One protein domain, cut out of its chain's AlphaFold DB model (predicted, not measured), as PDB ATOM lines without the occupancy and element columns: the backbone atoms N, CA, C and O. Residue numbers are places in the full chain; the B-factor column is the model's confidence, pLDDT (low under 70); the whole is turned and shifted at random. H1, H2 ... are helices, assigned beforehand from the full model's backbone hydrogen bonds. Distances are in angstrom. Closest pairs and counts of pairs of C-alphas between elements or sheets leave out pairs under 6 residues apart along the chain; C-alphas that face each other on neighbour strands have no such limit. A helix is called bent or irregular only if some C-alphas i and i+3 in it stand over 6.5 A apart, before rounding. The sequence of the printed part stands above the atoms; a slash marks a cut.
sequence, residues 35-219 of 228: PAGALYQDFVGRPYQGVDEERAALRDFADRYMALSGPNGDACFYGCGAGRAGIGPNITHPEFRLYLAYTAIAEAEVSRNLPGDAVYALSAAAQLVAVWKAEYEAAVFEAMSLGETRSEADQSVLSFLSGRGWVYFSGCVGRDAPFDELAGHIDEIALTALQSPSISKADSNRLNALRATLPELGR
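Overview. This is residues 35 to 219 of the 228 residues of an uncharacterized protein of Hyphomonas adhaerens MHS-3 (UniProt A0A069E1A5). Six helices stand nearly aligned in a layered up-and-down bundle: H1 and H2 side by side, then H3, then H4 and H6, then H7. The long helix H4 runs on past the end of H3, and H5 folds back from its far end at a steep angle, making a V. The printed part has 185 residues, with seven named helices in the order H1 to H7 and no named strand; the class is all helix. It is compact, with a radius of gyration of the C-alphas of 18.0 A, yet elongated, spanning 63 by 38 by 27 A.

Arrangement. H4, residues 115 to 145, and H3, residues 94 to 111, are the hub, each touching four other helices. They form a helical hairpin at a shallow tilt of 28 degrees, and H4 touches H3 with residues 115 to 129 alone; their closest C-alphas, of Ala 106 and Ala 118, are 4.3 A apart. H6, residues 179 to 194, touches H4 at a shallow tilt of 14 degrees, opposite ways, with the closest C-alphas, of Pro 115 and Ala 193, 5.3 A apart. H6 also touches H3, where the closest C-alphas, of Val 110 and Ala 193, are 5.5 A apart. H7, residues 201 to 218, forms a hairpin with H6, with the closest C-alphas, of Asp 180 and Gly 218, 3.6 A apart. H7 touches H4, with the C-alphas of Ala 130 and Leu 217 closest at 6.0 A. H2, residues 51 to 69, forms a hairpin with H3, and their closest C-alphas, of Ala 62 and Ile 105, are 6.4 A apart. H1, residues 35 to 45, forms a hairpin with H2, with the closest C-alphas, of Ala 36 and Tyr 65, 5.5 A apart. H1 touches H3, which touches it with residues 104 to 111 alone, and their closest C-alphas, of Val 44 and Ala 108, are 6.3 A apart. H5, residues 150 to 166, touches H4 at a steep tilt of 55 degrees, with the C-alphas of Ala 143 and Ala 153 closest at 5.1 A. H5 and H6 are apart. Every O i to N i+4 pair is within hydrogen-bond range in H1, H2, H3 and H6; the counts are 25 of 27 in H4, 12 of 13 in H5 and 11 of 14 in H7.

Along the chain. H4 is 45.0 A long, from C-alpha 115 at (102.837, 65.395, 65.390) to C-alpha 145 at (104.599, 102.124, 91.334). H2 measures 26.1 A, H3 and H7 25.7 A each, H6 22.4 A, H5 19.4 A and H1 15.3 A. H1 begins at C-alpha 35, (111.693, 83.193, 50.822). H5 is irregular, C-alphas 163 and 166 being 7.1 A apart; H7 is only just irregular, with C-alphas 212 and 215 6.8 A apart.

Size, cuts and confidence. The C-alphas of Gln 49 and Gly 147, the two farthest apart, are 63.8 A from each other. The printed part has no cut. The links from H2 to H3, 24 residues, and from H5 to H6, 12 residues, are long. The mean pLDDT of the printed part is 70.6, and 65 residues are under 70, among them 69 to 97 and 150 to 181.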
ATOM      1  N   PRO A  35     110.785  84.338  50.934       69.44
ATOM      2  CA  PRO A  35     111.693  83.193  50.822       69.44
ATOM      3  C   PRO A  35     111.402  82.087  51.840       69.44
ATOM      4  O   PRO A  35     111.501  80.904  51.511       69.44
ATOM      5  N   ALA A  36     110.999  82.457  53.057       70.25
ATOM      6  CA  ALA A  36     110.619  81.482  54.069       70.25
ATOM      7  C   ALA A  36     109.255  80.837  53.764       70.25
ATOM      8  O   ALA A  36     109.115  79.620  53.862       70.25
ATOM      9  N   GLY A  37     108.253  81.598  53.319       67.94
ATOM     10  CA  GLY A  37     106.953  81.050  52.914       67.94
ATOM     11  C   GLY A  37     107.025  80.153  51.677       67.94
ATOM     12  O   GLY A  37     106.316  79.146  51.631       67.94
ATOM     13  N   ALA A  38     107.919  80.457  50.734       72.88
ATOM     14  CA  ALA A  38     108.232  79.599  49.595       72.88
ATOM     15  C   ALA A  38     108.916  78.300  50.047       72.88
ATOM     16  O   ALA A  38     108.558  77.222  49.575       72.88
ATOM     17  N   LEU A  39     109.845  78.384  51.010       78.81
ATOM     18  CA  LEU A  39     110.456  77.203  51.623       78.81
ATOM     19  C   LEU A  39     109.405  76.322  52.317       78.81
ATOM     20  O   LEU A  39     109.443  75.105  52.162       78.81
ATOM     21  N   TYR A  40     108.454  76.919  53.041       76.12
ATOM     22  CA  TYR A  40     107.346  76.190  53.668       76.12
ATOM     23  C   TYR A  40     106.486  75.455  52.635       76.12
ATOM     24  O   TYR A  40     106.196  74.275  52.813       76.12
ATOM     25  N   GLN A  41     106.119  76.111  51.533       74.06
ATOM     26  CA  GLN A  41     105.331  75.464  50.479       74.06
ATOM     27  C   GLN A  41     106.077  74.332  49.780       74.06
ATOM     28  O   GLN A  41     105.498  73.265  49.588       74.06
ATOM     29  N   ASP A  42     107.346  74.544  49.416       80.44
ATOM     30  CA  ASP A  42     108.169  73.480  48.830       80.44
ATOM     31  C   ASP A  42     108.256  72.294  49.794       80.44
ATOM     32  O   ASP A  42     108.040  71.153  49.393       80.44
ATOM     33  N   PHE A  43     108.485  72.558  51.082       82.56
ATOM     34  CA  PHE A  43     108.586  71.512  52.092       82.56
ATOM     35  C   PHE A  43     107.285  70.713  52.252       82.56
ATOM     36  O   PHE A  43     107.315  69.480  52.202       82.56
ATOM     37  N   VAL A  44     106.140  71.386  52.407       79.50
ATOM     38  CA  VAL A  44     104.834  70.727  52.583       79.50
ATOM     39  C   VAL A  44     104.403  69.994  51.309       79.50
ATOM     40  O   VAL A  44     103.856  68.894  51.400       79.50
ATOM     41  N   GLY A  45     104.684  70.555  50.130       77.50
ATOM     42  CA  GLY A  45     104.315  69.988  48.831       77.50
ATOM     43  C   GLY A  45     105.225  68.863  48.329       77.50
ATOM     44  O   GLY A  45     104.838  68.128  47.416       77.50
ATOM     45  N   ARG A  46     106.424  68.692  48.899       79.50
ATOM     46  CA  ARG A  46     107.387  67.683  48.440       79.50
ATOM     47  C   ARG A  46     106.973  66.263  48.859       79.50
ATOM     48  O   ARG A  46     106.644  66.026  50.025       79.50
ATOM     49  N   PRO A  47     107.002  65.279  47.941       78.62
ATOM     50  CA  PRO A  47     106.875  63.875  48.309       78.62
ATOM     51  C   PRO A  47     108.204  63.351  48.875       78.62
ATOM     52  O   PRO A  47     109.255  63.565  48.273       78.62
ATOM     53  N   TYR A  48     108.145  62.622  49.990       80.94
ATOM     54  CA  TYR A  48     109.287  61.903  50.569       80.94
ATOM     55  C   TYR A  48     109.047  60.398  50.465       80.94
ATOM     56  O   TYR A  48     107.903  59.939  50.537       80.94
ATOM     57  N   GLN A  49     110.111  59.624  50.267       79.31
ATOM     58  CA  GLN A  49     110.026  58.178  50.057       79.31
ATOM     59  C   GLN A  49     109.978  57.385  51.372       79.31
ATOM     60  O   GLN A  49     109.711  56.184  51.350       79.31
ATOM     61  N   GLY A  50     110.189  58.038  52.521       78.94
ATOM     62  CA  GLY A  50     110.067  57.420  53.839       78.94
ATOM     63  C   GLY A  50     110.198  58.399  55.010       78.94
ATOM     64  O   GLY A  50     110.642  59.532  54.848       78.94
ATOM     65  N   VAL A  51     109.839  57.923  56.208       73.31
ATOM     66  CA  VAL A  51     109.784  58.722  57.451       73.31
ATOM     67  C   VAL A  51     111.154  59.276  57.862       73.31
ATOM     68  O   VAL A  51     111.243  60.385  58.378       73.31
ATOM     69  N   ASP A  52     112.238  58.531  57.630       79.31
ATOM     70  CA  ASP A  52     113.588  58.984  57.993       79.31
ATOM     71  C   ASP A  52     114.095  60.101  57.066       79.31
ATOM     72  O   ASP A  52     114.734  61.046  57.530       79.31
ATOM     73  N   GLU A  53     113.764  60.029  55.772       82.88
ATOM     74  CA  GLU A  53     114.038  61.094  54.799       82.88
ATOM     75  C   GLU A  53     113.239  62.355  55.146       82.88
ATOM     76  O   GLU A  53     113.790  63.452  55.184       82.88
ATOM     77  N   GLU A  54     111.959  62.187  55.475       80.75
ATOM     78  CA  GLU A  54     111.061  63.273  55.862       80.75
ATOM     79  C   GLU A  54     111.519  63.974  57.149       80.75
ATOM     80  O   GLU A  54     111.562  65.200  57.199       80.75
ATOM     81  N   ARG A  55     111.963  63.223  58.166       79.12
ATOM     82  CA  ARG A  55     112.541  63.795  59.396       79.12
ATOM     83  C   ARG A  55     113.863  64.518  59.161       79.12
ATOM     84  O   ARG A  55     114.126  65.531  59.806       79.12
ATOM     85  N   ALA A  56     114.718  64.002  58.281       83.88
ATOM     86  CA  ALA A  56     115.957  64.688  57.921       83.88
ATOM     87  C   ALA A  56     115.659  65.999  57.177       83.88
ATOM     88  O   ALA A  56     116.237  67.036  57.505       83.88
ATOM     89  N   ALA A  57     114.707  65.966  56.242       83.12
ATOM     90  CA  ALA A  57     114.235  67.144  55.525       83.12
ATOM     91  C   ALA A  57     113.559  68.158  56.454       83.12
ATOM     92  O   ALA A  57     113.704  69.356  56.243       83.12
ATOM     93  N   LEU A  58     112.864  67.702  57.498       82.06
ATOM     94  CA  LEU A  58     112.240  68.565  58.496       82.06
ATOM     95  C   LEU A  58     113.276  69.346  59.315       82.06
ATOM     96  O   LEU A  58     113.095  70.533  59.568       82.06
ATOM     97  N   ARG A  59     114.385  68.704  59.699       80.44
ATOM     98  CA  ARG A  59     115.489  69.390  60.392       80.44
ATOM     99  C   ARG A  59     116.148  70.438  59.494       80.44
ATOM    100  O   ARG A  59     116.328  71.568  59.930       80.44
ATOM    101  N   ASP A  60     116.426  70.085  58.234       86.31
ATOM    102  CA  ASP A  60     116.930  71.037  57.230       86.31
ATOM    103  C   ASP A  60     115.949  72.196  57.009       86.31
ATOM    104  O   ASP A  60     116.349  73.357  56.945       86.31
ATOM    105  N   PHE A  61     114.651  71.890  56.943       84.38
ATOM    106  CA  PHE A  61     113.593  72.883  56.848       84.38
ATOM    107  C   PHE A  61     113.631  73.834  58.040       84.38
ATOM    108  O   PHE A  61     113.717  75.032  57.813       84.38
ATOM    109  N   ALA A  62     113.623  73.335  59.277       80.06
ATOM    110  CA  ALA A  62     113.636  74.172  60.473       80.06
ATOM    111  C   ALA A  62     114.853  75.113  60.492       80.06
ATOM    112  O   ALA A  62     114.689  76.324  60.653       80.06
ATOM    113  N   ASP A  63     116.055  74.595  60.228       82.44
ATOM    114  CA  ASP A  63     117.288  75.390  60.203       82.44
ATOM    115  C   ASP A  63     117.251  76.472  59.112       82.44
ATOM    116  O   ASP A  63     117.561  77.644  59.353       82.44
ATOM    117  N   ARG A  64     116.829  76.108  57.896       81.50
ATOM    118  CA  ARG A  64     116.745  77.043  56.763       81.50
ATOM    119  C   ARG A  64     115.613  78.041  56.923       81.50
ATOM    120  O   ARG A  64     115.777  79.195  56.540       81.50
ATOM    121  N   TYR A  65     114.489  77.626  57.487       76.06
ATOM    122  CA  TYR A  65     113.340  78.481  57.747       76.06
ATOM    123  C   TYR A  65     113.705  79.554  58.771       76.06
ATOM    124  O   TYR A  65     113.462  80.738  58.540       76.06
ATOM    125  N   MET A  66     114.414  79.172  59.834       74.94
ATOM    126  CA  MET A  66     114.973  80.093  60.827       74.94
ATOM    127  C   MET A  66     116.014  81.046  60.223       74.94
ATOM    128  O   MET A  66     115.981  82.248  60.484       74.94
ATOM    129  N   ALA A  67     116.910  80.542  59.370       76.69
ATOM    130  CA  ALA A  67     117.922  81.360  58.701       76.69
ATOM    131  C   ALA A  67     117.319  82.365  57.701       76.69
ATOM    132  O   ALA A  67     117.731  83.525  57.676       76.69
ATOM    133  N   LEU A  68     116.330  81.944  56.902       71.38
ATOM    134  CA  LEU A  68     115.619  82.802  55.942       71.38
ATOM    135  C   LEU A  68     114.741  83.841  56.635       71.38
ATOM    136  O   LEU A  68     114.587  84.945  56.121       71.38
ATOM    137  N   SER A  69     114.235  83.518  57.825       63.06
ATOM    138  CA  SER A  69     113.561  84.487  58.690       63.06
ATOM    139  C   SER A  69     114.513  85.608  59.148       63.06
ATOM    140  O   SER A  69     114.050  86.698  59.465       63.06
ATOM    141  N   GLY A  70     115.836  85.381  59.117       52.19
ATOM    142  CA  GLY A  70     116.895  86.391  59.208       52.19
ATOM    143  C   GLY A  70     116.953  87.227  60.506       52.19
ATOM    144  O   GLY A  70     116.048  87.214  61.341       52.19
ATOM    145  N   PRO A  71     118.016  88.038  60.687       49.03
ATOM    146  CA  PRO A  71     118.127  89.001  61.786       49.03
ATOM    147  C   PRO A  71     117.283  90.272  61.581       49.03
ATOM    148  O   PRO A  71     117.174  91.059  62.521       49.03
ATOM    149  N   ASN A  72     116.609  90.428  60.434       44.44
ATOM    150  CA  ASN A  72     115.687  91.533  60.122       44.44
ATOM    151  C   ASN A  72     114.242  91.078  59.804       44.44
ATOM    152  O   ASN A  72     113.414  91.901  59.432       44.44
ATOM    153  N   GLY A  73     113.907  89.793  59.963       48.25
ATOM    154  CA  GLY A  73     112.563  89.306  59.646       48.25
ATOM    155  C   GLY A  73     112.301  89.239  58.139       48.25
ATOM    156  O   GLY A  73     112.902  89.960  57.342       48.25
ATOM    157  N   ASP A  74     111.367  88.381  57.747       47.16
ATOM    158  CA  ASP A  74     110.761  88.437  56.423       47.16
ATOM    159  C   ASP A  74     109.549  89.382  56.495       47.16
ATOM    160  O   ASP A  74     108.616  89.165  57.272       47.16
ATOM    161  N   ALA A  75     109.572  90.458  55.704       47.72
ATOM    162  CA  ALA A  75     108.526  91.484  55.662       47.72
ATOM    163  C   ALA A  75     107.132  90.921  55.319       47.72
ATOM    164  O   ALA A  75     106.122  91.593  55.511       47.72
ATOM    165  N   CYS A  76     107.052  89.700  54.791       47.12
ATOM    166  CA  CYS A  76     105.809  89.072  54.350       47.12
ATOM    167  C   CYS A  76     105.340  87.921  55.257       47.12
ATOM    168  O   CYS A  76     104.357  87.258  54.929       47.12
ATOM    169  N   PHE A  77     106.017  87.677  56.384       50.25
ATOM    170  CA  PHE A  77     105.870  86.446  57.165       50.25
ATOM    171  C   PHE A  77     104.501  86.288  57.839       50.25
ATOM    172  O   PHE A  77     103.869  85.244  57.698       50.25
ATOM    173  N   TYR A  78     104.021  87.332  58.522       46.03
ATOM    174  CA  TYR A  78     102.636  87.456  58.979       46.03
ATOM    175  C   TYR A  78     102.213  88.917  58.868       46.03
ATOM    176  O   TYR A  78     102.382  89.713  59.785       46.03
ATOM    177  N   GLY A  79     101.706  89.297  57.703       39.16
ATOM    178  CA  GLY A  79     101.227  90.648  57.484       39.16
ATOM    179  C   GLY A  79     100.051  90.613  56.541       39.16
ATOM    180  O   GLY A  79     100.214  90.354  55.355       39.16
ATOM    181  N   CYS A  80      98.879  90.931  57.072       36.84
ATOM    182  CA  CYS A  80      97.867  91.706  56.379       36.84
ATOM    183  C   CYS A  80      96.549  91.049  55.872       36.84
ATOM    184  O   CYS A  80      96.356  90.852  54.672       36.84
ATOM    185  N   GLY A  81      95.557  90.849  56.750       34.47
ATOM    186  CA  GLY A  81      94.161  90.586  56.359       34.47
ATOM    187  C   GLY A  81      93.405  91.835  55.870       34.47
ATOM    188  O   GLY A  81      92.631  92.394  56.633       34.47
ATOM    189  N   ALA A  82      93.641  92.306  54.634       30.52
ATOM    190  CA  ALA A  82      92.747  93.255  53.918       30.52
ATOM    191  C   ALA A  82      93.087  93.510  52.425       30.52
ATOM    192  O   ALA A  82      92.488  94.388  51.804       30.52
ATOM    193  N   GLY A  83      94.030  92.789  51.804       29.48
ATOM    194  CA  GLY A  83      94.274  92.926  50.357       29.48
ATOM    195  C   GLY A  83      94.999  94.211  49.920       29.48
ATOM    196  O   GLY A  83      94.899  94.608  48.760       29.48
ATOM    197  N   ARG A  84      95.766  94.856  50.807       29.09
ATOM    198  CA  ARG A  84      96.794  95.830  50.408       29.09
ATOM    199  C   ARG A  84      98.167  95.282  50.778       29.09
ATOM    200  O   ARG A  84      98.534  95.270  51.945       29.09
ATOM    201  N   ALA A  85      98.907  94.832  49.766       29.56
ATOM    202  CA  ALA A  85     100.325  94.513  49.863       29.56
ATOM    203  C   ALA A  85     101.113  95.795  50.184       29.56
ATOM    204  O   ALA A  85     101.510  96.544  49.295       29.56
ATOM    205  N   GLY A  86     101.263  96.092  51.470       31.70
ATOM    206  CA  GLY A  86     102.302  96.980  51.972       31.70
ATOM    207  C   GLY A  86     103.507  96.143  52.382       31.70
ATOM    208  O   GLY A  86     103.341  94.994  52.782       31.70
ATOM    209  N   ILE A  87     104.705  96.720  52.277       32.78
ATOM    210  CA  ILE A  87     105.923  96.211  52.913       32.78
ATOM    211  C   ILE A  87     105.572  95.975  54.384       32.78
ATOM    212  O   ILE A  87     105.399  96.937  55.134       32.78
ATOM    213  N   GLY A  88     105.353  94.716  54.764       36.31
ATOM    214  CA  GLY A  88     105.072  94.385  56.145       36.31
ATOM    215  C   GLY A  88     106.315  94.711  56.971       36.31
ATOM    216  O   GLY A  88     107.446  94.639  56.481       36.31
ATOM    217  N   PRO A  89     106.125  95.206  58.184       35.44
ATOM    218  CA  PRO A  89     107.205  95.822  58.919       35.44
ATOM    219  C   PRO A  89     108.258  94.810  59.345       35.44
ATOM    220  O   PRO A  89     107.974  93.672  59.707       35.44
ATOM    221  N   ASN A  90     109.494  95.293  59.305       38.34
ATOM    222  CA  ASN A  90     110.671  94.688  59.901       38.34
ATOM    223  C   ASN A  90     110.334  94.332  61.361       38.34
ATOM    224  O   ASN A  90     110.225  95.223  62.201       38.34
ATOM    225  N   ILE A  91     110.083  93.051  61.640       46.50
ATOM    226  CA  ILE A  91     109.796  92.546  62.987       46.50
ATOM    227  C   ILE A  91     111.079  92.750  63.781       46.50
ATOM    228  O   ILE A  91     111.945  91.895  63.720       46.50
ATOM    229  N   THR A  92     111.303  93.878  64.447       45.88
ATOM    230  CA  THR A  92     112.634  94.221  64.986       45.88
ATOM    231  C   THR A  92     113.069  93.360  66.177       45.88
ATOM    232  O   THR A  92     114.235  93.428  66.561       45.88
ATOM    233  N   HIS A  93     112.177  92.527  66.728       54.00
ATOM    234  CA  HIS A  93     112.449  91.669  67.880       54.00
ATOM    235  C   HIS A  93     112.744  90.207  67.495       54.00
ATOM    236  O   HIS A  93     111.880  89.549  66.904       54.00
ATOM    237  N   PRO A  94     113.934  89.671  67.839       62.72
ATOM    238  CA  PRO A  94     114.292  88.273  67.599       62.72
ATOM    239  C   PRO A  94     113.280  87.276  68.171       62.72
ATOM    240  O   PRO A  94     112.974  86.278  67.526       62.72
ATOM    241  N   GLU A  95     112.710  87.562  69.339       66.69
ATOM    242  CA  GLU A  95     111.809  86.667  70.064       66.69
ATOM    243  C   GLU A  95     110.493  86.451  69.310       66.69
ATOM    244  O   GLU A  95     109.997  85.327  69.241       66.69
ATOM    245  N   PHE A  96     109.921  87.504  68.710       68.44
ATOM    246  CA  PHE A  96     108.649  87.376  67.982       68.44
ATOM    247  C   PHE A  96     108.821  86.549  66.714       68.44
ATOM    248  O   PHE A  96     107.956  85.762  66.344       68.44
ATOM    249  N   ARG A  97     109.994  86.636  66.088       66.62
ATOM    250  CA  ARG A  97     110.331  85.775  64.952       66.62
ATOM    251  C   ARG A  97     110.486  84.322  65.362       66.62
ATOM    252  O   ARG A  97     110.040  83.458  64.618       66.62
ATOM    253  N   LEU A  98     111.078  84.059  66.530       73.75
ATOM    254  CA  LEU A  98     111.157  82.700  67.068       73.75
ATOM    255  C   LEU A  98     109.758  82.113  67.254       73.75
ATOM    256  O   LEU A  98     109.529  80.986  66.837       73.75
ATOM    257  N   TYR A  99     108.811  82.883  67.793       78.25
ATOM    258  CA  TYR A  99     107.423  82.440  67.940       78.25
ATOM    259  C   TYR A  99     106.811  82.071  66.591       78.25
ATOM    260  O   TYR A  99     106.375  80.936  66.420       78.25
ATOM    261  N   LEU A 100     106.859  82.987  65.616       74.00
ATOM    262  CA  LEU A 100     106.273  82.746  64.297       74.00
ATOM    263  C   LEU A 100     106.951  81.568  63.579       74.00
ATOM    264  O   LEU A 100     106.306  80.830  62.832       74.00
ATOM    265  N   ALA A 101     108.256  81.389  63.788       75.12
ATOM    266  CA  ALA A 101     108.993  80.278  63.217       75.12
ATOM    267  C   ALA A 101     108.603  78.945  63.858       75.12
ATOM    268  O   ALA A 101     108.337  77.985  63.138       75.12
ATOM    269  N   TYR A 102     108.495  78.888  65.186       81.25
ATOM    270  CA  TYR A 102     108.046  77.692  65.890       81.25
ATOM    271  C   TYR A 102     106.608  77.314  65.528       81.25
ATOM    272  O   TYR A 102     106.337  76.138  65.299       81.25
ATOM    273  N   THR A 103     105.690  78.274  65.394       77.94
ATOM    274  CA  THR A 103     104.321  77.965  64.952       77.94
ATOM    275  C   THR A 103     104.295  77.426  63.522       77.94
ATOM    276  O   THR A 103     103.610  76.444  63.259       77.94
ATOM    277  N   ALA A 104     105.095  77.979  62.604       77.44
ATOM    278  CA  ALA A 104     105.174  77.477  61.229       77.44
ATOM    279  C   ALA A 104     105.846  76.095  61.125       77.44
ATOM    280  O   ALA A 104     105.440  75.269  60.308       77.44
ATOM    281  N   ILE A 105     106.859  75.823  61.954       81.81
ATOM    282  CA  ILE A 105     107.478  74.496  62.058       81.81
ATOM    283  C   ILE A 105     106.444  73.483  62.556       81.81
ATOM    284  O   ILE A 105     106.260  72.455  61.910       81.81
ATOM    285  N   ALA A 106     105.691  73.814  63.608       85.19
ATOM    286  CA  ALA A 106     104.631  72.948  64.116       85.19
ATOM    287  C   ALA A 106     103.550  72.667  63.055       85.19
ATOM    288  O   ALA A 106     103.126  71.524  62.881       85.19
ATOM    289  N   GLU A 107     103.121  73.688  62.307       82.00
ATOM    290  CA  GLU A 107     102.165  73.542  61.200       82.00
ATOM    291  C   GLU A 107     102.694  72.608  60.100       82.00
ATOM    292  O   GLU A 107     101.960  71.740  59.609       82.00
ATOM    293  N   ALA A 108     103.973  72.740  59.737       80.81
ATOM    294  CA  ALA A 108     104.619  71.862  58.768       80.81
ATOM    295  C   ALA A 108     104.659  70.414  59.281       80.81
ATOM    296  O   ALA A 108     104.267  69.495  58.568       80.81
ATOM    297  N   GLU A 109     105.057  70.204  60.534       84.62
ATOM    298  CA  GLU A 109     105.154  68.885  61.175       84.62
ATOM    299  C   GLU A 109     103.804  68.170  61.235       84.62
ATOM    300  O   GLU A 109     103.700  66.989  60.889       84.62
ATOM    301  N   VAL A 110     102.744  68.893  61.598       82.81
ATOM    302  CA  VAL A 110     101.371  68.371  61.590       82.81
ATOM    303  C   VAL A 110     100.929  68.027  60.168       82.81
ATOM    304  O   VAL A 110     100.404  66.937  59.939       82.81
ATOM    305  N   SER A 111     101.205  68.896  59.192       81.56
ATOM    306  CA  SER A 111     100.884  68.659  57.775       81.56
ATOM    307  C   SER A 111     101.603  67.434  57.202       81.56
ATOM    308  O   SER A 111     101.082  66.765  56.310       81.56
ATOM    309  N   ARG A 112     102.788  67.113  57.732       80.00
ATOM    310  CA  ARG A 112     103.574  65.921  57.389       80.00
ATOM    311  C   ARG A 112     103.228  64.689  58.234       80.00
ATOM    312  O   ARG A 112     103.883  63.661  58.111       80.00
ATOM    313  N   ASN A 113     102.189  64.749  59.072       81.81
ATOM    314  CA  ASN A 113     101.781  63.657  59.964       81.81
ATOM    315  C   ASN A 113     102.916  63.195  60.911       81.81
ATOM    316  O   ASN A 113     102.997  62.017  61.282       81.81
ATOM    317  N   LEU A 114     103.754  64.145  61.348       81.88
ATOM    318  CA  LEU A 114     104.815  64.003  62.352       81.88
ATOM    319  C   LEU A 114     104.485  64.804  63.635       81.88
ATOM    320  O   LEU A 114     105.277  65.628  64.088       81.88
ATOM    321  N   PRO A 115     103.328  64.568  64.283       82.31
ATOM    322  CA  PRO A 115     102.837  65.395  65.390       82.31
ATOM    323  C   PRO A 115     103.708  65.335  66.657       82.31
ATOM    324  O   PRO A 115     103.565  66.190  67.523       82.31
ATOM    325  N   GLY A 116     104.586  64.333  66.796       82.62
ATOM    326  CA  GLY A 116     105.532  64.253  67.916       82.62
ATOM    327  C   GLY A 116     106.612  65.335  67.857       82.62
ATOM    328  O   GLY A 116     106.991  65.872  68.897       82.62
ATOM    329  N   ASP A 117     107.045  65.697  66.648       84.00
ATOM    330  CA  ASP A 117     108.022  66.767  66.438       84.00
ATOM    331  C   ASP A 117     107.352  68.146  66.690       84.00
ATOM    332  O   ASP A 117     107.915  68.982  67.405       84.00
ATOM    333  N   ALA A 118     106.060  68.282  66.331       87.38
ATOM    334  CA  ALA A 118     105.219  69.467  66.598       87.38
ATOM    335  C   ALA A 118     105.109  69.851  68.075       87.38
ATOM    336  O   ALA A 118     104.999  71.035  68.405       87.38
ATOM    337  N   VAL A 119     105.161  68.882  68.992       91.62
ATOM    338  CA  VAL A 119     105.031  69.156  70.433       91.62
ATOM    339  C   VAL A 119     106.128  70.090  70.933       91.62
ATOM    340  O   VAL A 119     105.860  70.967  71.759       91.62
ATOM    341  N   TYR A 120     107.361  69.909  70.456       90.06
ATOM    342  CA  TYR A 120     108.484  70.745  70.875       90.06
ATOM    343  C   TYR A 120     108.294  72.187  70.407       90.06
ATOM    344  O   TYR A 120     108.378  73.110  71.220       90.06
ATOM    345  N   ALA A 121     107.976  72.373  69.126       89.31
ATOM    346  CA  ALA A 121     107.781  73.691  68.542       89.31
ATOM    347  C   ALA A 121     106.605  74.438  69.201       89.31
ATOM    348  O   ALA A 121     106.751  75.593  69.601       89.31
ATOM    349  N   LEU A 122     105.481  73.759  69.454       90.38
ATOM    350  CA  LEU A 122     104.342  74.339  70.181       90.38
ATOM    351  C   LEU A 122     104.693  74.746  71.616       90.38
ATOM    352  O   LEU A 122     104.260  75.796  72.090       90.38
ATOM    353  N   SER A 123     105.507  73.943  72.304       93.56
ATOM    354  CA  SER A 123     105.960  74.262  73.662       93.56
ATOM    355  C   SER A 123     106.875  75.491  73.678       93.56
ATOM    356  O   SER A 123     106.737  76.349  74.549       93.56
ATOM    357  N   ALA A 124     107.779  75.607  72.700       88.25
ATOM    358  CA  ALA A 124     108.665  76.760  72.562       88.25
ATOM    359  C   ALA A 124     107.884  78.047  72.242       88.25
ATOM    360  O   ALA A 124     108.130  79.083  72.859       88.25
ATOM    361  N   ALA A 125     106.890  77.972  71.351       83.25
ATOM    362  CA  ALA A 125     106.001  79.094  71.051       83.25
ATOM    363  C   ALA A 125     105.229  79.562  72.298       83.25
ATOM    364  O   ALA A 125     105.201  80.756  72.594       83.25
ATOM    365  N   ALA A 126     104.665  78.637  73.081       86.06
ATOM    366  CA  ALA A 126     103.952  78.977  74.315       86.06
ATOM    367  C   ALA A 126     104.860  79.616  75.374       86.06
ATOM    368  O   ALA A 126     104.443  80.536  76.079       86.06
ATOM    369  N   GLN A 127     106.113  79.168  75.469       87.12
ATOM    370  CA  GLN A 127     107.085  79.757  76.386       87.12
ATOM    371  C   GLN A 127     107.415  81.209  76.018       87.12
ATOM    372  O   GLN A 127     107.561  82.037  76.914       87.12
ATOM    373  N   LEU A 128     107.478  81.540  74.726       82.06
ATOM    374  CA  LEU A 128     107.671  82.921  74.271       82.06
ATOM    375  C   LEU A 128     106.486  83.813  74.660       82.06
ATOM    376  O   LEU A 128     106.700  84.897  75.199       82.06
ATOM    377  N   VAL A 129     105.248  83.326  74.501       77.88
ATOM    378  CA  VAL A 129     104.043  84.043  74.964       77.88
ATOM    379  C   VAL A 129     104.093  84.287  76.477       77.88
ATOM    380  O   VAL A 129     103.808  85.394  76.933       77.88
ATOM    381  N   ALA A 130     104.510  83.288  77.260       82.62
ATOM    382  CA  ALA A 130     104.652  83.418  78.710       82.62
ATOM    383  C   ALA A 130     105.698  84.470  79.116       82.62
ATOM    384  O   ALA A 130     105.456  85.252  80.037       82.62
ATOM    385  N   VAL A 131     106.845  84.509  78.428       81.06
ATOM    386  CA  VAL A 131     107.901  85.506  78.667       81.06
ATOM    387  C   VAL A 131     107.378  86.911  78.393       81.06
ATOM    388  O   VAL A 131     107.501  87.778  79.254       81.06
ATOM    389  N   TRP A 132     106.726  87.131  77.250       76.62
ATOM    390  CA  TRP A 132     106.187  88.452  76.927       76.62
ATOM    391  C   TRP A 132     105.105  88.913  77.888       76.62
ATOM    392  O   TRP A 132     105.076  90.086  78.255       76.62
ATOM    393  N   LYS A 133     104.236  87.999  78.329       77.44
ATOM    394  CA  LYS A 133     103.240  88.311  79.352       77.44
ATOM    395  C   LYS A 133     103.907  88.770  80.650       77.44
ATOM    396  O   LYS A 133     103.514  89.796  81.197       77.44
ATOM    397  N   ALA A 134     104.940  88.065  81.106       78.56
ATOM    398  CA  ALA A 134     105.667  88.431  82.318       78.56
ATOM    399  C   ALA A 134     106.385  89.789  82.188       78.56
ATOM    400  O   ALA A 134     106.338  90.599  83.113       78.56
ATOM    401  N   GLU A 135     107.020  90.061  81.045       74.44
ATOM    402  CA  GLU A 135     107.672  91.350  80.771       74.44
ATOM    403  C   GLU A 135     106.666  92.506  80.735       74.44
ATOM    404  O   GLU A 135     106.913  93.561  81.325       74.44
ATOM    405  N   TYR A 136     105.514  92.296  80.094       74.25
ATOM    406  CA  TYR A 136     104.413  93.255  80.074       74.25
ATOM    407  C   TYR A 136     103.907  93.552  81.490       74.25
ATOM    408  O   TYR A 136     103.827  94.711  81.894       74.25
ATOM    409  N   GLU A 137     103.604  92.517  82.273       76.19
ATOM    410  CA  GLU A 137     103.104  92.669  83.641       76.19
ATOM    411  C   GLU A 137     104.106  93.386  84.553       76.19
ATOM    412  O   GLU A 137     103.703  94.242  85.344       76.19
ATOM    413  N   ALA A 138     105.403  93.096  84.411       75.31
ATOM    414  CA  ALA A 138     106.463  93.773  85.154       75.31
ATOM    415  C   ALA A 138     106.543  95.267  84.810       75.31
ATOM    416  O   ALA A 138     106.612  96.100  85.716       75.31
ATOM    417  N   ALA A 139     106.478  95.614  83.521       72.19
ATOM    418  CA  ALA A 139     106.495  97.003  83.073       72.19
ATOM    419  C   ALA A 139     105.271  97.780  83.582       72.19
ATOM    420  O   ALA A 139     105.389  98.934  83.998       72.19
ATOM    421  N   VAL A 140     104.095  97.144  83.615       70.38
ATOM    422  CA  VAL A 140     102.885  97.786  84.144       70.38
ATOM    423  C   VAL A 140     102.980  97.979  85.653       70.38
ATOM    424  O   VAL A 140     102.621  99.041  86.159       70.38
ATOM    425  N   PHE A 141     103.503  96.994  86.384       78.69
ATOM    426  CA  PHE A 141     103.738  97.135  87.819       78.69
ATOM    427  C   PHE A 141     104.706  98.286  88.132       78.69
ATOM    428  O   PHE A 141     104.465  99.058  89.062       78.69
ATOM    429  N   GLU A 142     105.771  98.438  87.340       77.38
ATOM    430  CA  GLU A 142     106.712  99.553  87.464       77.38
ATOM    431  C   GLU A 142     106.011 100.902  87.260       77.38
ATOM    432  O   GLU A 142     106.091 101.763  88.137       77.38
ATOM    433  N   ALA A 143     105.252 101.070  86.176       73.81
ATOM    434  CA  ALA A 143     104.507 102.299  85.903       73.81
ATOM    435  C   ALA A 143     103.474 102.624  87.004       73.81
ATOM    436  O   ALA A 143     103.396 103.761  87.478       73.81
ATOM    437  N   MET A 144     102.760 101.617  87.519       74.75
ATOM    438  CA  MET A 144     101.846 101.792  88.656       74.75
ATOM    439  C   MET A 144     102.570 102.219  89.940       74.75
ATOM    440  O   MET A 144     102.049 103.027  90.712       74.75
ATOM    441  N   SER A 145     103.786 101.717  90.179       76.81
ATOM    442  CA  SER A 145     104.599 102.124  91.334       76.81
ATOM    443  C   SER A 145     105.032 103.597  91.276       76.81
ATOM    444  O   SER A 145     105.314 104.197  92.314       76.81
ATOM    445  N   LEU A 146     105.024 104.195  90.078       84.62
ATOM    446  CA  LEU A 146     105.310 105.609  89.827       84.62
ATOM    447  C   LEU A 146     104.063 106.508  89.929       84.62
ATOM    448  O   LEU A 146     104.161 107.716  89.715       84.62
ATOM    449  N   GLY A 147     102.913 105.948  90.316       83.31
ATOM    450  CA  GLY A 147     101.676 106.689  90.570       83.31
ATOM    451  C   GLY A 147     100.682 106.704  89.410       83.31
ATOM    452  O   GLY A 147      99.660 107.377  89.524       83.31
ATOM    453  N   GLU A 148     100.948 105.971  88.326       80.81
ATOM    454  CA  GLU A 148      99.983 105.770  87.241       80.81
ATOM    455  C   GLU A 148      98.858 104.824  87.694       80.81
ATOM    456  O   GLU A 148      99.081 103.838  88.407       80.81
ATOM    457  N   THR A 149      97.618 105.091  87.281       78.25
ATOM    458  CA  THR A 149      96.551 104.087  87.399       78.25
ATOM    459  C   THR A 149      96.860 102.890  86.500       78.25
ATOM    460  O   THR A 149      97.601 103.016  85.533       78.25
ATOM    461  N   ARG A 150      96.262 101.722  86.764       69.06
ATOM    462  CA  ARG A 150      96.453 100.531  85.915       69.06
ATOM    463  C   ARG A 150      96.187 100.826  84.432       69.06
ATOM    464  O   ARG A 150      97.003 100.473  83.598       69.06
ATOM    465  N   SER A 151      95.100 101.539  84.131       67.62
ATOM    466  CA  SER A 151      94.733 101.937  82.763       67.62
ATOM    467  C   SER A 151      95.766 102.868  82.115       67.62
ATOM    468  O   SER A 151      96.102 102.695  80.945       67.62
ATOM    469  N   GLU A 152      96.307 103.831  82.867       67.94
ATOM    470  CA  GLU A 152      97.373 104.722  82.388       67.94
ATOM    471  C   GLU A 152      98.688 103.966  82.191       67.94
ATOM    472  O   GLU A 152      99.308 104.115  81.144       67.94
ATOM    473  N   ALA A 153      99.045 103.089  83.130       61.91
ATOM    474  CA  ALA A 153     100.218 102.227  83.073       61.91
ATOM    475  C   ALA A 153     100.148 101.247  81.901       61.91
ATOM    476  O   ALA A 153     101.113 101.107  81.157       61.91
ATOM    477  N   ASP A 154      98.996 100.617  81.675       64.69
ATOM    478  CA  ASP A 154      98.758  99.779  80.506       64.69
ATOM    479  C   ASP A 154      98.878 100.617  79.223       64.69
ATOM    480  O   ASP A 154      99.595 100.220  78.314       64.69
ATOM    481  N   GLN A 155      98.278 101.811  79.135       64.56
ATOM    482  CA  GLN A 155      98.435 102.683  77.957       64.56
ATOM    483  C   GLN A 155      99.879 103.160  77.747       64.56
ATOM    484  O   GLN A 155     100.328 103.248  76.604       64.56
ATOM    485  N   SER A 156     100.605 103.457  78.822       61.88
ATOM    486  CA  SER A 156     101.991 103.930  78.835       61.88
ATOM    487  C   SER A 156     102.949 102.821  78.410       61.88
ATOM    488  O   SER A 156     103.728 103.002  77.472       61.88
ATOM    489  N   VAL A 157     102.818 101.631  79.000       62.62
ATOM    490  CA  VAL A 157     103.569 100.423  78.634       62.62
ATOM    491  C   VAL A 157     103.230  99.994  77.221       62.62
ATOM    492  O   VAL A 157     104.146  99.751  76.442       62.62
ATOM    493  N   LEU A 158     101.950  99.979  76.843       58.22
ATOM    494  CA  LEU A 158     101.546  99.688  75.471       58.22
ATOM    495  C   LEU A 158     102.148 100.695  74.506       58.22
ATOM    496  O   LEU A 158     102.652 100.245  73.491       58.22
ATOM    497  N   SER A 159     102.177 101.996  74.832       54.84
ATOM    498  CA  SER A 159     102.782 103.077  74.027       54.84
ATOM    499  C   SER A 159     104.318 103.035  73.989       54.84
ATOM    500  O   SER A 159     104.931 103.417  72.985       54.84
ATOM    501  N   PHE A 160     104.956 102.521  75.034       51.84
ATOM    502  CA  PHE A 160     106.400 102.346  75.143       51.84
ATOM    503  C   PHE A 160     106.895 101.082  74.435       51.84
ATOM    504  O   PHE A 160     107.835 101.152  73.645       51.84
ATOM    505  N   LEU A 161     106.240  99.942  74.659       48.75
ATOM    506  CA  LEU A 161     106.444  98.702  73.908       48.75
ATOM    507  C   LEU A 161     106.112  98.918  72.428       48.75
ATOM    508  O   LEU A 161     106.851  98.469  71.554       48.75
ATOM    509  N   SER A 162     105.086  99.722  72.149       47.62
ATOM    510  CA  SER A 162     104.775 100.332  70.852       47.62
ATOM    511  C   SER A 162     105.997 100.980  70.198       47.62
ATOM    512  O   SER A 162     106.355 100.625  69.077       47.62
ATOM    513  N   GLY A 163     106.700 101.856  70.923       38.88
ATOM    514  CA  GLY A 163     107.924 102.512  70.456       38.88
ATOM    515  C   GLY A 163     109.160 101.605  70.432       38.88
ATOM    516  O   GLY A 163     110.134 101.927  69.753       38.88
ATOM    517  N   ARG A 164     109.129 100.469  71.142       41.25
ATOM    518  CA  ARG A 164     110.199  99.457  71.191       41.25
ATOM    519  C   ARG A 164     109.993  98.268  70.248       41.25
ATOM    520  O   ARG A 164     110.866  97.415  70.192       41.25
ATOM    521  N   GLY A 165     108.926  98.238  69.448       42.56
ATOM    522  CA  GLY A 165     108.773  97.252  68.370       42.56
ATOM    523  C   GLY A 165     107.547  96.346  68.449       42.56
ATOM    524  O   GLY A 165     107.504  95.356  67.726       42.56
ATOM    525  N   TRP A 166     106.549  96.678  69.272       39.72
ATOM    526  CA  TRP A 166     105.243  96.002  69.265       39.72
ATOM    527  C   TRP A 166     104.218  96.683  68.346       39.72
ATOM    528  O   TRP A 166     103.292  96.030  67.865       39.72
ATOM    529  N   VAL A 167     104.385  97.979  68.032       36.03
ATOM    530  CA  VAL A 167     103.520  98.658  67.052       36.03
ATOM    531  C   VAL A 167     103.982  98.299  65.671       36.03
ATOM    532  O   VAL A 167     104.862  98.950  65.124       36.03
ATOM    533  N   TYR A 168     103.352  97.274  65.112       39.34
ATOM    534  CA  TYR A 168     103.377  97.041  63.679       39.34
ATOM    535  C   TYR A 168     102.225  96.156  63.164       39.34
ATOM    536  O   TYR A 168     102.296  95.586  62.079       39.34
ATOM    537  N   PHE A 169     101.093  96.170  63.875       36.72
ATOM    538  CA  PHE A 169      99.792  95.685  63.387       36.72
ATOM    539  C   PHE A 169      99.026  96.734  62.550       36.72
ATOM    540  O   PHE A 169      97.870  96.548  62.193       36.72
ATOM    541  N   SER A 170      99.651  97.860  62.182       30.44
ATOM    542  CA  SER A 170      98.974  98.982  61.506       30.44
ATOM    543  C   SER A 170      98.710  98.779  60.007       30.44
ATOM    544  O   SER A 170      98.100  99.637  59.368       30.44
ATOM    545  N   GLY A 171      99.143  97.654  59.433       31.78
ATOM    546  CA  GLY A 171      98.929  97.341  58.019       31.78
ATOM    547  C   GLY A 171      97.564  96.727  57.732       31.78
ATOM    548  O   GLY A 171      96.916  97.135  56.768       31.78
ATOM    549  N   CYS A 172      97.118  95.762  58.548       34.06
ATOM    550  CA  CYS A 172      95.782  95.188  58.427       34.06
ATOM    551  C   CYS A 172      95.247  94.658  59.750       34.06
ATOM    552  O   CYS A 172      95.879  93.838  60.407       34.06
ATOM    553  N   VAL A 173      93.998  95.060  59.977       29.89
ATOM    554  CA  VAL A 173      93.137  94.814  61.133       29.89
ATOM    555  C   VAL A 173      93.627  95.513  62.400       29.89
ATOM    556  O   VAL A 173      94.792  95.475  62.767       29.89
ATOM    557  N   GLY A 174      92.712  96.281  62.989       32.41
ATOM    558  CA  GLY A 174      92.988  97.153  64.116       32.41
ATOM    559  C   GLY A 174      93.231  96.405  65.418       32.41
ATOM    560  O   GLY A 174      92.744  95.298  65.583       32.41
ATOM    561  N   ARG A 175      93.886  97.120  66.340       36.06
ATOM    562  CA  ARG A 175      94.238  96.723  67.709       36.06
ATOM    563  C   ARG A 175      95.140  95.486  67.789       36.06
ATOM    564  O   ARG A 175      94.804  94.421  67.304       36.06
ATOM    565  N   ASP A 176      96.295  95.714  68.403       48.44
ATOM    566  CA  ASP A 176      97.242  94.772  69.004       48.44
ATOM    567  C   ASP A 176      96.711  93.333  69.111       48.44
ATOM    568  O   ASP A 176      95.702  93.132  69.783       48.44
ATOM    569  N   ALA A 177      97.388  92.347  68.499       50.25
ATOM    570  CA  ALA A 177      97.044  90.938  68.710       50.25
ATOM    571  C   ALA A 177      97.259  90.623  70.200       50.25
ATOM    572  O   ALA A 177      98.413  90.605  70.653       50.25
ATOM    573  N   PRO A 178      96.198  90.459  71.001       62.12
ATOM    574  CA  PRO A 178      96.350  90.300  72.429       62.12
ATOM    575  C   PRO A 178      96.883  88.888  72.728       62.12
ATOM    576  O   PRO A 178      96.928  88.008  71.864       62.12
ATOM    577  N   PHE A 179      97.381  88.666  73.950       69.62
ATOM    578  CA  PHE A 179      97.993  87.380  74.318       69.62
ATOM    579  C   PHE A 179      97.059  86.180  74.074       69.62
ATOM    580  O   PHE A 179      97.537  85.068  73.848       69.62
ATOM    581  N   ASP A 180      95.743  86.398  74.087       68.12
ATOM    582  CA  ASP A 180      94.697  85.418  73.788       68.12
ATOM    583  C   ASP A 180      94.717  84.973  72.329       68.12
ATOM    584  O   ASP A 180      94.557  83.783  72.077       68.12
ATOM    585  N   GLU A 181      94.973  85.871  71.381       68.12
ATOM    586  CA  GLU A 181      95.154  85.512  69.973       68.12
ATOM    587  C   GLU A 181      96.436  84.696  69.772       68.12
ATOM    588  O   GLU A 181      96.412  83.664  69.098       68.12
ATOM    589  N   LEU A 182      97.543  85.088  70.418       73.88
ATOM    590  CA  LEU A 182      98.814  84.354  70.318       73.88
ATOM    591  C   LEU A 182      98.719  82.946  70.921       73.88
ATOM    592  O   LEU A 182      99.208  81.976  70.334       73.88
ATOM    593  N   ALA A 183      98.087  82.825  72.092       75.25
ATOM    594  CA  ALA A 183      97.831  81.546  72.749       75.25
ATOM    595  C   ALA A 183      96.767  80.720  72.007       75.25
ATOM    596  O   ALA A 183      96.884  79.497  71.936       75.25
ATOM    597  N   GLY A 184      95.761  81.377  71.427       70.38
ATOM    598  CA  GLY A 184      94.719  80.762  70.609       70.38
ATOM    599  C   GLY A 184      95.282  80.109  69.351       70.38
ATOM    600  O   GLY A 184      94.950  78.961  69.068       70.38
ATOM    601  N   HIS A 185      96.215  80.767  68.657       77.62
ATOM    602  CA  HIS A 185      96.887  80.184  67.487       77.62
ATOM    603  C   HIS A 185      97.669  78.911  67.847       77.62
ATOM    604  O   HIS A 185      97.577  77.905  67.141       77.62
ATOM    605  N   ILE A 186      98.364  78.896  68.990       80.75
ATOM    606  CA  ILE A 186      99.021  77.677  69.496       80.75
ATOM    607  C   ILE A 186      97.980  76.583  69.795       80.75
ATOM    608  O   ILE A 186      98.216  75.417  69.465       80.75
ATOM    609  N   ASP A 187      96.834  76.930  70.397       83.00
ATOM    610  CA  ASP A 187      95.769  75.968  70.721       83.00
ATOM    611  C   ASP A 187      95.190  75.303  69.466       83.00
ATOM    612  O   ASP A 187      94.970  74.090  69.456       83.00
ATOM    613  N   GLU A 188      95.001  76.067  68.389       80.12
ATOM    614  CA  GLU A 188      94.489  75.577  67.105       80.12
ATOM    615  C   GLU A 188      95.436  74.563  66.445       80.12
ATOM    616  O   GLU A 188      95.006  73.484  66.010       80.12
ATOM    617  N   ILE A 189      96.740  74.854  66.416       81.62
ATOM    618  CA  ILE A 189      97.740  73.917  65.881       81.62
ATOM    619  C   ILE A 189      97.817  72.669  66.774       81.62
ATOM    620  O   ILE A 189      97.825  71.543  66.268       81.62
ATOM    621  N   ALA A 190      97.801  72.837  68.102       86.00
ATOM    622  CA  ALA A 190      97.813  71.724  69.053       86.00
ATOM    623  C   ALA A 190      96.579  70.820  68.908       86.00
ATOM    624  O   ALA A 190      96.695  69.594  68.983       86.00
ATOM    625  N   LEU A 191      95.400  71.396  68.666       85.19
ATOM    626  CA  LEU A 191      94.174  70.645  68.396       85.19
ATOM    627  C   LEU A 191      94.298  69.823  67.107       85.19
ATOM    628  O   LEU A 191      93.884  68.664  67.080       85.19
ATOM    629  N   THR A 192      94.905  70.392  66.067       84.94
ATOM    630  CA  THR A 192      95.132  69.702  64.789       84.94
ATOM    631  C   THR A 192      96.133  68.549  64.956       84.94
ATOM    632  O   THR A 192      95.884  67.431  64.498       84.94
ATOM    633  N   ALA A 193      97.217  68.760  65.709       88.75
ATOM    634  CA  ALA A 193      98.171  67.708  66.063       88.75
ATOM    635  C   ALA A 193      97.502  66.551  66.831       88.75
ATOM    636  O   ALA A 193      97.731  65.384  66.520       88.75
ATOM    637  N   LEU A 194      96.618  66.858  67.789       90.12
ATOM    638  CA  LEU A 194      95.873  65.861  68.574       90.12
ATOM    639  C   LEU A 194      94.934  64.985  67.732       90.12
ATOM    640  O   LEU A 194      94.621  63.868  68.141       90.12
ATOM    641  N   GLN A 195      94.483  65.476  66.579       87.94
ATOM    642  CA  GLN A 195      93.636  64.725  65.648       87.94
ATOM    643  C   GLN A 195      94.445  63.826  64.698       87.94
ATOM    644  O   GLN A 195      93.859  63.030  63.962       87.94
ATOM    645  N   SER A 196      95.779  63.921  64.712       84.62
ATOM    646  CA  SER A 196      96.647  63.152  63.819       84.62
ATOM    647  C   SER A 196      96.727  61.677  64.246       84.62
ATOM    648  O   SER A 196      97.017  61.388  65.407       84.62
ATOM    649  N   PRO A 197      96.538  60.709  63.329       82.06
ATOM    650  CA  PRO A 197      96.500  59.282  63.666       82.06
ATOM    651  C   PRO A 197      97.847  58.720  64.145       82.06
ATOM    652  O   PRO A 197      97.875  57.670  64.784       82.06
ATOM    653  N   SER A 198      98.960  59.390  63.838       85.81
ATOM    654  CA  SER A 198     100.313  58.987  64.244       85.81
ATOM    655  C   SER A 198     100.738  59.522  65.617       85.81
ATOM    656  O   SER A 198     101.844  59.206  66.064       85.81
ATOM    657  N   ILE A 199      99.904  60.317  66.305       90.62
ATOM    658  CA  ILE A 199     100.291  60.912  67.589       90.62
ATOM    659  C   ILE A 199     100.442  59.852  68.682       90.62
ATOM    660  O   ILE A 199      99.586  58.989  68.892       90.62
ATOM    661  N   SER A 200     101.551  59.923  69.419       93.44
ATOM    662  CA  SER A 200     101.785  59.027  70.546       93.44
ATOM    663  C   SER A 200     100.919  59.415  71.751       93.44
ATOM    664  O   SER A 200     100.551  60.576  71.945       93.44
ATOM    665  N   LYS A 201     100.632  58.453  72.639       94.69
ATOM    666  CA  LYS A 201      99.924  58.738  73.902       94.69
ATOM    667  C   LYS A 201     100.687  59.738  74.783       94.69
ATOM    668  O   LYS A 201     100.068  60.553  75.461       94.69
ATOM    669  N   ALA A 202     102.018  59.666  74.791       95.50
ATOM    670  CA  ALA A 202     102.852  60.574  75.575       95.50
ATOM    671  C   ALA A 202     102.746  62.017  75.060       95.50
ATOM    672  O   ALA A 202     102.576  62.938  75.856       95.50
ATOM    673  N   ASP A 203     102.770  62.196  73.741       94.88
ATOM    674  CA  ASP A 203     102.656  63.503  73.092       94.88
ATOM    675  C   ASP A 203     101.246  64.073  73.216       94.88
ATOM    676  O   ASP A 203     101.084  65.243  73.549       94.88
ATOM    677  N   SER A 204     100.219  63.230  73.092       94.69
ATOM    678  CA  SER A 204      98.836  63.628  73.368       94.69
ATOM    679  C   SER A 204      98.665  64.149  74.799       94.69
ATOM    680  O   SER A 204      98.060  65.200  75.010       94.69
ATOM    681  N   ASN A 205      99.246  63.472  75.797       96.25
ATOM    682  CA  ASN A 205      99.211  63.944  77.182       96.25
ATOM    683  C   ASN A 205      99.930  65.292  77.354       96.25
ATOM    684  O   ASN A 205      99.425  66.160  78.064       96.25
ATOM    685  N   ARG A 206     101.086  65.476  76.703       95.44
ATOM    686  CA  ARG A 206     101.842  66.739  76.735       95.44
ATOM    687  C   ARG A 206     101.060  67.885  76.104       95.44
ATOM    688  O   ARG A 206     100.965  68.941  76.718       95.44
ATOM    689  N   LEU A 207     100.461  67.668  74.934       94.38
ATOM    690  CA  LEU A 207      99.642  68.681  74.272       94.38
ATOM    691  C   LEU A 207      98.405  69.026  75.094       94.38
ATOM    692  O   LEU A 207      98.115  70.197  75.275       94.38
ATOM    693  N   ASN A 208      97.705  68.044  75.664       95.50
ATOM    694  CA  ASN A 208      96.566  68.335  76.538       95.50
ATOM    695  C   ASN A 208      96.975  69.143  77.783       95.50
ATOM    696  O   ASN A 208      96.246  70.048  78.183       95.50
ATOM    697  N   ALA A 209      98.142  68.859  78.372       95.38
ATOM    698  CA  ALA A 209      98.677  69.648  79.480       95.38
ATOM    699  C   ALA A 209      99.034  71.079  79.045       95.38
ATOM    700  O   ALA A 209      98.654  72.026  79.725       95.38
ATOM    701  N   LEU A 210      99.698  71.243  77.896       93.69
ATOM    702  CA  LEU A 210      99.994  72.551  77.310       93.69
ATOM    703  C   LEU A 210      98.707  73.355  77.099       93.69
ATOM    704  O   LEU A 210      98.581  74.465  77.612       93.69
ATOM    705  N   ARG A 211      97.721  72.764  76.420       93.00
ATOM    706  CA  ARG A 211      96.426  73.389  76.126       93.00
ATOM    707  C   ARG A 211      95.670  73.818  77.379       93.00
ATOM    708  O   ARG A 211      95.006  74.842  77.356       93.00
ATOM    709  N   ALA A 212      95.805  73.097  78.492       91.88
ATOM    710  CA  ALA A 212      95.210  73.514  79.762       91.88
ATOM    711  C   ALA A 212      95.807  74.827  80.311       91.88
ATOM    712  O   ALA A 212      95.123  75.540  81.039       91.88
ATOM    713  N   THR A 213      97.051  75.166  79.949       90.56
ATOM    714  CA  THR A 213      97.734  76.405  80.377       90.56
ATOM    715  C   THR A 213      97.514  77.585  79.429       90.56
ATOM    716  O   THR A 213      97.565  78.737  79.860       90.56
ATOM    717  N   LEU A 214      97.225  77.327  78.147       82.62
ATOM    718  CA  LEU A 214      97.061  78.373  77.128       82.62
ATOM    719  C   LEU A 214      95.972  79.407  77.469       82.62
ATOM    720  O   LEU A 214      96.227  80.584  77.244       82.62
ATOM    721  N   PRO A 215      94.817  79.061  78.075       84.19
ATOM    722  CA  PRO A 215      93.843  80.062  78.509       84.19
ATOM    723  C   PRO A 215      94.370  81.023  79.578       84.19
ATOM    724  O   PRO A 215      93.915  82.158  79.660       84.19
ATOM    725  N   GLU A 216      95.290  80.589  80.438       82.06
ATOM    726  CA  GLU A 216      95.903  81.459  81.451       82.06
ATOM    727  C   GLU A 216      97.015  82.312  80.852       82.06
ATOM    728  O   GLU A 216      97.125  83.491  81.186       82.06
ATOM    729  N   LEU A 217      97.795  81.753  79.928       74.38
ATOM    730  CA  LEU A 217      98.789  82.497  79.154       74.38
ATOM    731  C   LEU A 217      98.128  83.548  78.259       74.38
ATOM    732  O   LEU A 217      98.609  84.673  78.177       74.38
ATOM    733  N   GLY A 218      97.004  83.185  77.645       59.56
ATOM    734  CA  GLY A 218      96.249  84.017  76.725       59.56
ATOM    735  C   GLY A 218      95.319  85.010  77.401       59.56
ATOM    736  O   GLY A 218      95.030  86.053  76.832       59.56
ATOM    737  N   ARG A 219      94.874  84.760  78.639       65.88
ATOM    738  CA  ARG A 219      94.112  85.766  79.384       65.88
ATOM    739  C   ARG A 219      94.935  87.049  79.477       65.88
ATOM    740  O   ARG A 219      95.930  87.110  80.205       65.88
TER     741      ARG A 219